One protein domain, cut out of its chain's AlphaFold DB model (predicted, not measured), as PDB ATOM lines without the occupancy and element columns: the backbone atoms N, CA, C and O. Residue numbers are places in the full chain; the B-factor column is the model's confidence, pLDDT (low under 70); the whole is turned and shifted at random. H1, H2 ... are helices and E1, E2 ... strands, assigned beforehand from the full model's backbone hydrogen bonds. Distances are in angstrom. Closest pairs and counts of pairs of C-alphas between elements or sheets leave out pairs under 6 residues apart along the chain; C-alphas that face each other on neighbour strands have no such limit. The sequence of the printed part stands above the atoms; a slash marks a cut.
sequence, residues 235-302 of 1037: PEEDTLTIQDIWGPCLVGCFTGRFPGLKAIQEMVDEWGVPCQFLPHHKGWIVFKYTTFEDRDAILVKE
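AT A GLANCE: This is residues 235 to 302 of the 1037 residues of the protein "DUF4283 domain-containing protein" of Cuscuta campestris (UniProt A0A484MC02). A small antiparallel sheet of three strands, order E1 E3 E2, has H2 and H3 over one face, while residues 235 to 245 stick out as a tail. The printed part has 68 residues, running H1 E1 H2 E2 E3 H3: mixed, helices and strands. It is loose, with a radius of gyration of the C-alphas of 13.9 A, spanning 44 by 28 by 18 A.

IN THESE COORDINATES: E1 is residues 249 to 252, 9.3 A; E3, 285 to 289, 12.8 A; E2, 275 to 279, 13.0 A. H2 is 261 to 271, 15.6 A; H3, 292 to 299, 10.7 A; H1, 242 to 246, 6.1 A. C-alpha 242 is at (29.249, 26.771, -35.771), C-alpha 299 at (34.522, 46.920, -40.916).

HOW THE PARTS SIT: E3 is antiparallel to E1, N 250 and O 287 at 2.8 A, and forms a hairpin with E2, N 278 and O 286 at 2.9 A. E1, H2 and E2 make a split strand-helix-strand unit, E3 between its strands, with a right-handed crossover. H2 and H3 are on the same face, two layers; their closest C-alphas to the sheet include Val 268 to Cys 275, 6.9 A, and Tyr 289 to Arg 295, 5.9 A. Every O i to N i+4 pair is within hydrogen-bond range in H1 and H2, 3 of 4 in H3.

THE WHOLE: The farthest C-alphas, Pro 235 and Gly 256, are 45.0 A apart. The printed part has no cut and no long link; pLDDT is under 70 in 20 residues, among them 253 to 259.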
ATOM      1  N   PRO A 235      28.257  10.678 -34.404       78.44
ATOM      2  CA  PRO A 235      29.591  11.033 -33.922       78.44
ATOM      3  C   PRO A 235      29.820  12.550 -33.917       78.44
ATOM      4  O   PRO A 235      29.247  13.274 -34.732       78.44
ATOM      5  N   GLU A 236      30.665  13.051 -33.015       70.00
ATOM      6  CA  GLU A 236      30.937  14.495 -32.910       70.00
ATOM      7  C   GLU A 236      31.714  14.994 -34.143       70.00
ATOM      8  O   GLU A 236      31.459  16.089 -34.643       70.00
ATOM      9  N   GLU A 237      32.561  14.133 -34.713       72.25
ATOM     10  CA  GLU A 237      33.280  14.325 -35.974       72.25
ATOM     11  C   GLU A 237      32.382  14.397 -37.226       72.25
ATOM     12  O   GLU A 237      32.802  14.963 -38.235       72.25
ATOM     13  N   ASP A 238      31.141  13.894 -37.160       73.44
ATOM     14  CA  ASP A 238      30.129  14.047 -38.220       73.44
ATOM     15  C   ASP A 238      29.308  15.349 -38.063       73.44
ATOM     16  O   ASP A 238      28.433  15.649 -38.885       73.44
ATOM     17  N   THR A 239      29.575  16.157 -37.026       68.88
ATOM     18  CA  THR A 239      28.911  17.454 -36.817       68.88
ATOM     19  C   THR A 239      29.751  18.620 -37.344       68.88
ATOM     20  O   THR A 239      30.928  18.771 -37.031       68.88
ATOM     21  N   LEU A 240      29.133  19.495 -38.146       68.31
ATOM     22  CA  LEU A 240      29.766  20.747 -38.573       68.31
ATOM     23  C   LEU A 240      29.816  21.731 -37.402       68.31
ATOM     24  O   LEU A 240      28.792  21.963 -36.749       68.31
ATOM     25  N   THR A 241      30.960  22.380 -37.177       74.00
ATOM     26  CA  THR A 241      31.043  23.400 -36.129       74.00
ATOM     27  C   THR A 241      30.234  24.641 -36.517       74.00
ATOM     28  O   THR A 241      29.966  24.922 -37.690       74.00
ATOM     29  N   ILE A 242      29.885  25.465 -35.525       61.06
ATOM     30  CA  ILE A 242      29.249  26.771 -35.771       61.06
ATOM     31  C   ILE A 242      30.134  27.647 -36.681       61.06
ATOM     32  O   ILE A 242      29.617  28.426 -37.480       61.06
ATOM     33  N   GLN A 243      31.458  27.498 -36.615       63.41
ATOM     34  CA  GLN A 243      32.395  28.275 -37.426       63.41
ATOM     35  C   GLN A 243      32.333  27.845 -38.906       63.41
ATOM     36  O   GLN A 243      32.253  28.715 -39.774       63.41
ATOM     37  N   ASP A 244      32.212  26.543 -39.189       68.75
ATOM     38  CA  ASP A 244      32.040  25.999 -40.550       68.75
ATOM     39  C   ASP A 244      30.674  26.354 -41.166       68.75
ATOM     40  O   ASP A 244      30.567  26.662 -42.355       68.75
ATOM     41  N   ILE A 245      29.608  26.347 -40.356       68.62
ATOM     42  CA  ILE A 245      28.235  26.651 -40.803       68.62
ATOM     43  C   ILE A 245      28.087  28.131 -41.205       68.62
ATOM     44  O   ILE A 245      27.399  28.473 -42.182       68.62
ATOM     45  N   TRP A 246      28.697  29.037 -40.439       71.56
ATOM     46  CA  TRP A 246      28.509  30.478 -40.611       71.56
ATOM     47  C   TRP A 246      29.579  31.117 -41.502       71.56
ATOM     48  O   TRP A 246      29.207  31.862 -42.415       71.56
ATOM     49  N   GLY A 247      30.856  30.764 -41.324       77.75
ATOM     50  CA  GLY A 247      31.980  31.329 -42.075       77.75
ATOM     51  C   GLY A 247      32.193  32.835 -41.828       77.75
ATOM     52  O   GLY A 247      31.640  33.397 -40.874       77.75
ATOM     53  N   PRO A 248      32.972  33.525 -42.682       81.06
ATOM     54  CA  PRO A 248      33.114  34.977 -42.617       81.06
ATOM     55  C   PRO A 248      31.787  35.655 -42.985       81.06
ATOM     56  O   PRO A 248      31.402  35.748 -44.151       81.06
ATOM     57  N   CYS A 249      31.054  36.129 -41.976       84.31
ATOM     58  CA  CYS A 249      29.761  36.779 -42.166       84.31
ATOM     59  C   CYS A 249      29.517  37.946 -41.198       84.31
ATOM     60  O   CYS A 249      30.198  38.083 -40.181       84.31
ATOM     61  N   LEU A 250      28.533  38.784 -41.537       83.75
ATOM     62  CA  LEU A 250      28.023  39.900 -40.744       83.75
ATOM     63  C   LEU A 250      26.485  39.847 -40.724       83.75
ATOM     64  O   LEU A 250      25.832  39.921 -41.764       83.75
ATOM     65  N   VAL A 251      25.884  39.726 -39.540       82.06
ATOM     66  CA  VAL A 251      24.418  39.670 -39.354       82.06
ATOM     67  C   VAL A 251      23.825  41.083 -39.247       82.06
ATOM     68  O   VAL A 251      23.501  41.565 -38.164       82.06
ATOM     69  N   GLY A 252      23.726  41.769 -40.386       73.94
ATOM     70  CA  GLY A 252      23.097  43.084 -40.527       73.94
ATOM     71  C   GLY A 252      21.563  43.055 -40.556       73.94
ATOM     72  O   GLY A 252      20.935  42.053 -40.219       73.94
ATOM     73  N   CYS A 253      20.959  44.198 -40.904       67.50
ATOM     74  CA  CYS A 253      19.515  44.477 -41.039       67.50
ATOM     75  C   CYS A 253      19.356  45.970 -41.479       67.50
ATOM     76  O   CYS A 253      20.364  46.553 -41.875       67.50
ATOM     77  N   PHE A 254      18.189  46.646 -41.353       67.25
ATOM     78  CA  PHE A 254      18.056  48.103 -41.659       67.25
ATOM     79  C   PHE A 254      17.225  49.020 -40.729       67.25
ATOM     80  O   PHE A 254      16.191  48.627 -40.200       67.25
ATOM     81  N   THR A 255      17.639  50.294 -40.644       45.94
ATOM     82  CA  THR A 255      16.921  51.432 -40.022       45.94
ATOM     83  C   THR A 255      15.534  51.695 -40.619       45.94
ATOM     84  O   THR A 255      15.375  51.833 -41.830       45.94
ATOM     85  N   GLY A 256      14.545  51.922 -39.757       55.59
ATOM     86  CA  GLY A 256      13.236  52.472 -40.099       55.59
ATOM     87  C   GLY A 256      12.374  51.508 -40.911       55.59
ATOM     88  O   GLY A 256      11.862  50.520 -40.390       55.59
ATOM     89  N   ARG A 257      12.149  51.833 -42.190       52.22
ATOM     90  CA  ARG A 257      11.438  50.951 -43.126       52.22
ATOM     91  C   ARG A 257      12.464  50.105 -43.865       52.22
ATOM     92  O   ARG A 257      13.412  50.653 -44.415       52.22
ATOM     93  N   PHE A 258      12.225  48.797 -43.942       67.94
ATOM     94  CA  PHE A 258      13.064  47.881 -44.715       67.94
ATOM     95  C   PHE A 258      13.233  48.399 -46.163       67.94
ATOM     96  O   PHE A 258      12.220  48.577 -46.846       67.94
ATOM     97  N   PRO A 259      14.465  48.650 -46.648       65.69
ATOM     98  CA  PRO A 259      14.695  49.395 -47.892       65.69
ATOM     99  C   PRO A 259      14.378  48.589 -49.162       65.69
ATOM    100  O   PRO A 259      14.303  49.148 -50.254       65.69
ATOM    101  N   GLY A 260      14.135  47.281 -49.025       73.94
ATOM    102  CA  GLY A 260      13.806  46.382 -50.128       73.94
ATOM    103  C   GLY A 260      15.048  45.814 -50.814       73.94
ATOM    104  O   GLY A 260      16.096  46.447 -50.871       73.94
ATOM    105  N   LEU A 261      14.927  44.596 -51.350       77.69
ATOM    106  CA  LEU A 261      16.070  43.786 -51.800       77.69
ATOM    107  C   LEU A 261      16.961  44.479 -52.850       77.69
ATOM    108  O   LEU A 261      18.160  44.230 -52.871       77.69
ATOM    109  N   LYS A 262      16.402  45.372 -53.682       76.69
ATOM    110  CA  LYS A 262      17.162  46.126 -54.693       76.69
ATOM    111  C   LYS A 262      18.129  47.140 -54.070       76.69
ATOM    112  O   LYS A 262      19.297  47.118 -54.416       76.69
ATOM    113  N   ALA A 263      17.671  47.941 -53.108       77.38
ATOM    114  CA  ALA A 263      18.522  48.906 -52.407       77.38
ATOM    115  C   ALA A 263      19.590  48.217 -51.535       77.38
ATOM    116  O   ALA A 263      20.661  48.766 -51.303       77.38
ATOM    117  N   ILE A 264      19.307  46.994 -51.073       80.00
ATOM    118  CA  ILE A 264      20.268  46.161 -50.337       80.00
ATOM    119  C   ILE A 264      21.361  45.650 -51.281       80.00
ATOM    120  O   ILE A 264      22.531  45.698 -50.914       80.00
ATOM    121  N   GLN A 265      21.000  45.220 -52.496       81.75
ATOM    122  CA  GLN A 265      21.974  44.874 -53.534       81.75
ATOM    123  C   GLN A 265      22.817  46.093 -53.928       81.75
ATOM    124  O   GLN A 265      24.032  46.001 -53.898       81.75
ATOM    125  N   GLU A 266      22.194  47.246 -54.192       81.31
ATOM    126  CA  GLU A 266      22.898  48.485 -54.564       81.31
ATOM    127  C   GLU A 266      23.924  48.913 -53.496       81.31
ATOM    128  O   GLU A 266      25.067  49.214 -53.827       81.31
ATOM    129  N   MET A 267      23.563  48.839 -52.210       80.44
ATOM    130  CA  MET A 267      24.486  49.092 -51.094       80.44
ATOM    131  C   MET A 267      25.629  48.061 -51.009       80.44
ATOM    132  O   MET A 267      26.754  48.417 -50.667       80.44
ATOM    133  N   VAL A 268      25.362  46.783 -51.303       83.19
ATOM    134  CA  VAL A 268      26.395  45.731 -51.340       83.19
ATOM    135  C   VAL A 268      27.329  45.911 -52.543       83.19
ATOM    136  O   VAL A 268      28.533  45.700 -52.414       83.19
ATOM    137  N   ASP A 269      26.811  46.359 -53.684       83.06
ATOM    138  CA  ASP A 269      27.607  46.641 -54.881       83.06
ATOM    139  C   ASP A 269      28.545  47.848 -54.643       83.06
ATOM    140  O   ASP A 269      29.720  47.805 -55.013       83.06
ATOM    141  N   GLU A 270      28.077  48.888 -53.931       79.50
ATOM    142  CA  GLU A 270      28.889  50.039 -53.486       79.50
ATOM    143  C   GLU A 270      30.049  49.663 -52.543       79.50
ATOM    144  O   GLU A 270      31.029  50.407 -52.427       79.50
ATOM    145  N   TRP A 271      29.984  48.514 -51.863       81.25
ATOM    146  CA  TRP A 271      31.072  48.067 -50.991       81.25
ATOM    147  C   TRP A 271      32.331  47.659 -51.766       81.25
ATOM    148  O   TRP A 271      33.431  47.796 -51.218       81.25
ATOM    149  N   GLY A 272      32.180  47.217 -53.022       79.00
ATOM    150  CA  GLY A 272      33.278  46.791 -53.896       79.00
ATOM    151  C   GLY A 272      33.882  45.423 -53.551       79.00
ATOM    152  O   GLY A 272      34.987  45.121 -53.996       79.00
ATOM    153  N   VAL A 273      33.184  44.611 -52.750       83.25
ATOM    154  CA  VAL A 273      33.661  43.332 -52.196       83.25
ATOM    155  C   VAL A 273      32.623  42.227 -52.451       83.25
ATOM    156  O   VAL A 273      31.436  42.472 -52.222       83.25
ATOM    157  N   PRO A 274      33.011  41.007 -52.884       82.81
ATOM    158  CA  PRO A 274      32.068  39.914 -53.124       82.81
ATOM    159  C   PRO A 274      31.305  39.499 -51.856       82.81
ATOM    160  O   PRO A 274      31.872  38.931 -50.921       82.81
ATOM    161  N   CYS A 275      29.995  39.751 -51.836       84.38
ATOM    162  CA  CYS A 275      29.134  39.438 -50.701       84.38
ATOM    163  C   CYS A 275      27.771  38.889 -51.149       84.38
ATOM    164  O   CYS A 275      27.111  39.449 -52.026       84.38
ATOM    165  N   GLN A 276      27.324  37.801 -50.518       84.75
ATOM    166  CA  GLN A 276      25.982  37.243 -50.669       84.75
ATOM    167  C   GLN A 276      25.150  37.587 -49.431       84.75
ATOM    168  O   GLN A 276      25.508  37.187 -48.327       84.75
ATOM    169  N   PHE A 277      24.002  38.248 -49.596       85.88
ATOM    170  CA  PHE A 277      23.107  38.540 -48.473       85.88
ATOM    171  C   PHE A 277      21.910  37.579 -48.397       85.88
ATOM    172  O   PHE A 277      21.293  37.232 -49.404       85.88
ATOM    173  N   LEU A 278      21.564  37.155 -47.178       82.00
ATOM    174  CA  LEU A 278      20.462  36.236 -46.886       82.00
ATOM    175  C   LEU A 278      19.440  36.921 -45.957       82.00
ATOM    176  O   LEU A 278      19.703  37.037 -44.757       82.00
ATOM    177  N   PRO A 279      18.289  37.398 -46.469       76.12
ATOM    178  CA  PRO A 279      17.265  38.037 -45.648       76.12
ATOM    179  C   PRO A 279      16.494  37.006 -44.809       76.12
ATOM    180  O   PRO A 279      16.035  35.978 -45.306       76.12
ATOM    181  N   HIS A 280      16.312  37.307 -43.528       72.69
ATOM    182  CA  HIS A 280      15.658  36.462 -42.537       72.69
ATOM    183  C   HIS A 280      14.305  37.054 -42.113       72.69
ATOM    184  O   HIS A 280      14.150  38.263 -41.947       72.69
ATOM    185  N   HIS A 281      13.316  36.193 -41.855       54.59
ATOM    186  CA  HIS A 281      11.917  36.579 -41.605       54.59
ATOM    187  C   HIS A 281      11.686  37.518 -40.399       54.59
ATOM    188  O   HIS A 281      10.624  38.122 -40.293       54.59
ATOM    189  N   LYS A 282      12.666  37.662 -39.493       59.00
ATOM    190  CA  LYS A 282      12.635  38.611 -38.355       59.00
ATOM    191  C   LYS A 282      13.317  39.962 -38.653       59.00
ATOM    192  O   LYS A 282      13.643  40.686 -37.720       59.00
ATOM    193  N   GLY A 283      13.583  40.273 -39.922       64.88
ATOM    194  CA  GLY A 283      14.222  41.510 -40.386       64.88
ATOM    195  C   GLY A 283      15.719  41.368 -40.674       64.88
ATOM    196  O   GLY A 283      16.187  41.960 -41.642       64.88
ATOM    197  N   TRP A 284      16.443  40.570 -39.876       77.56
ATOM    198  CA  TRP A 284      17.893  40.343 -40.002       77.56
ATOM    199  C   TRP A 284      18.330  39.938 -41.417       77.56
ATOM    200  O   TRP A 284      17.569  39.338 -42.170       77.56
ATOM    201  N   ILE A 285      19.576  40.235 -41.770       84.31
ATOM    202  CA  ILE A 285      20.190  39.952 -43.066       84.31
ATOM    203  C   ILE A 285      21.601  39.436 -42.806       84.31
ATOM    204  O   ILE A 285      22.432  40.151 -42.258       84.31
ATOM    205  N   VAL A 286      21.888  38.201 -43.207       86.50
ATOM    206  CA  VAL A 286      23.233  37.628 -43.070       86.50
ATOM    207  C   VAL A 286      24.020  37.938 -44.337       86.50
ATOM    208  O   VAL A 286      23.771  37.332 -45.377       86.50
ATOM    209  N   PHE A 287      24.951  38.882 -44.253       88.06
ATOM    210  CA  PHE A 287      25.957  39.154 -45.275       88.06
ATOM    211  C   PHE A 287      27.070  38.105 -45.148       88.06
ATOM    212  O   PHE A 287      27.806  38.119 -44.165       88.06
ATOM    213  N   LYS A 288      27.175  37.164 -46.090       86.62
ATOM    214  CA  LYS A 288      28.274  36.191 -46.186       86.62
ATOM    215  C   LYS A 288      29.326  36.686 -47.178       86.62
ATOM    216  O   LYS A 288      28.976  37.161 -48.257       86.62
ATOM    217  N   TYR A 289      30.596  36.553 -46.815       86.81
ATOM    218  CA  TYR A 289      31.758  36.932 -47.622       86.81
ATOM    219  C   TYR A 289      32.509  35.678 -48.092       86.81
ATOM    220  O   TYR A 289      32.193  34.567 -47.663       86.81
ATOM    221  N   THR A 290      33.480  35.829 -48.997       83.88
ATOM    222  CA  THR A 290      34.332  34.703 -49.431       83.88
ATOM    223  C   THR A 290      35.512  34.482 -48.479       83.88
ATOM    224  O   THR A 290      35.851  33.335 -48.194       83.88
ATOM    225  N   THR A 291      36.093  35.554 -47.938       84.81
ATOM    226  CA  THR A 291      37.221  35.510 -46.990       84.81
ATOM    227  C   THR A 291      36.949  36.341 -45.727       84.81
ATOM    228  O   THR A 291      35.964  37.081 -45.651       84.81
ATOM    229  N   PHE A 292      37.799  36.212 -44.700       78.19
ATOM    230  CA  PHE A 292      37.710  37.057 -43.498       78.19
ATOM    231  C   PHE A 292      38.238  38.472 -43.774       78.19
ATOM    232  O   PHE A 292      37.732  39.449 -43.231       78.19
ATOM    233  N   GLU A 293      39.186  38.581 -44.695       79.19
ATOM    234  CA  GLU A 293      39.775  39.806 -45.213       79.19
ATOM    235  C   GLU A 293      38.730  40.653 -45.960       79.19
ATOM    236  O   GLU A 293      38.627  41.853 -45.711       79.19
ATOM    237  N   ASP A 294      37.890  40.024 -46.796       81.94
ATOM    238  CA  ASP A 294      36.726  40.656 -47.444       81.94
ATOM    239  C   ASP A 294      35.765  41.269 -46.412       81.94
ATOM    240  O   ASP A 294      35.317  42.407 -46.553       81.94
ATOM    241  N   ARG A 295      35.453  40.509 -45.351       82.81
ATOM    242  CA  ARG A 295      34.576  40.943 -44.253       82.81
ATOM    243  C   ARG A 295      35.169  42.154 -43.527       82.81
ATOM    244  O   ARG A 295      34.470  43.135 -43.271       82.81
ATOM    245  N   ASP A 296      36.454  42.086 -43.195       77.12
ATOM    246  CA  ASP A 296      37.116  43.084 -42.357       77.12
ATOM    247  C   ASP A 296      37.457  44.364 -43.132       77.12
ATOM    248  O   ASP A 296      37.394  45.451 -42.559       77.12
ATOM    249  N   ALA A 297      37.657  44.289 -44.451       74.50
ATOM    250  CA  ALA A 297      37.757  45.462 -45.325       74.50
ATOM    251  C   ALA A 297      36.501  46.364 -45.293       74.50
ATOM    252  O   ALA A 297      36.598  47.563 -45.566       74.50
ATOM    253  N   ILE A 298      35.330  45.816 -44.938       72.38
ATOM    254  CA  ILE A 298      34.092  46.589 -44.742       72.38
ATOM    255  C   ILE A 298      34.002  47.165 -43.322       72.38
ATOM    256  O   ILE A 298      33.540  48.292 -43.155       72.38
ATOM    257  N   LEU A 299      34.495  46.446 -42.307       63.84
ATOM    258  CA  LEU A 299      34.522  46.920 -40.916       63.84
ATOM    259  C   LEU A 299      35.579  48.009 -40.656       63.84
ATOM    260  O   LEU A 299      35.395  48.830 -39.762       63.84
ATOM    261  N   VAL A 300      36.680  48.015 -41.414       53.94
ATOM    262  CA  VAL A 300      37.847  48.898 -41.201       53.94
ATOM    263  C   VAL A 300      37.737  50.241 -41.953       53.94
ATOM    264  O   VAL A 300      38.575  51.125 -41.776       53.94
ATOM    265  N   LYS A 301      36.676  50.475 -42.740       54.38
ATOM    266  CA  LYS A 301      36.379  51.821 -43.264       54.38
ATOM    267  C   LYS A 301      35.962  52.749 -42.111       54.38
ATOM    268  O   LYS A 301      34.841  52.662 -41.614       54.38
ATOM    269  N   GLU A 302      36.844  53.671 -41.717       53.31
ATOM    270  CA  GLU A 302      36.554  54.740 -40.743       53.31
ATOM    271  C   GLU A 302      35.503  55.732 -41.289       53.31
ATOM    272  O   GLU A 302      35.820  56.827 -41.755       53.31
TER     273      GLU A 302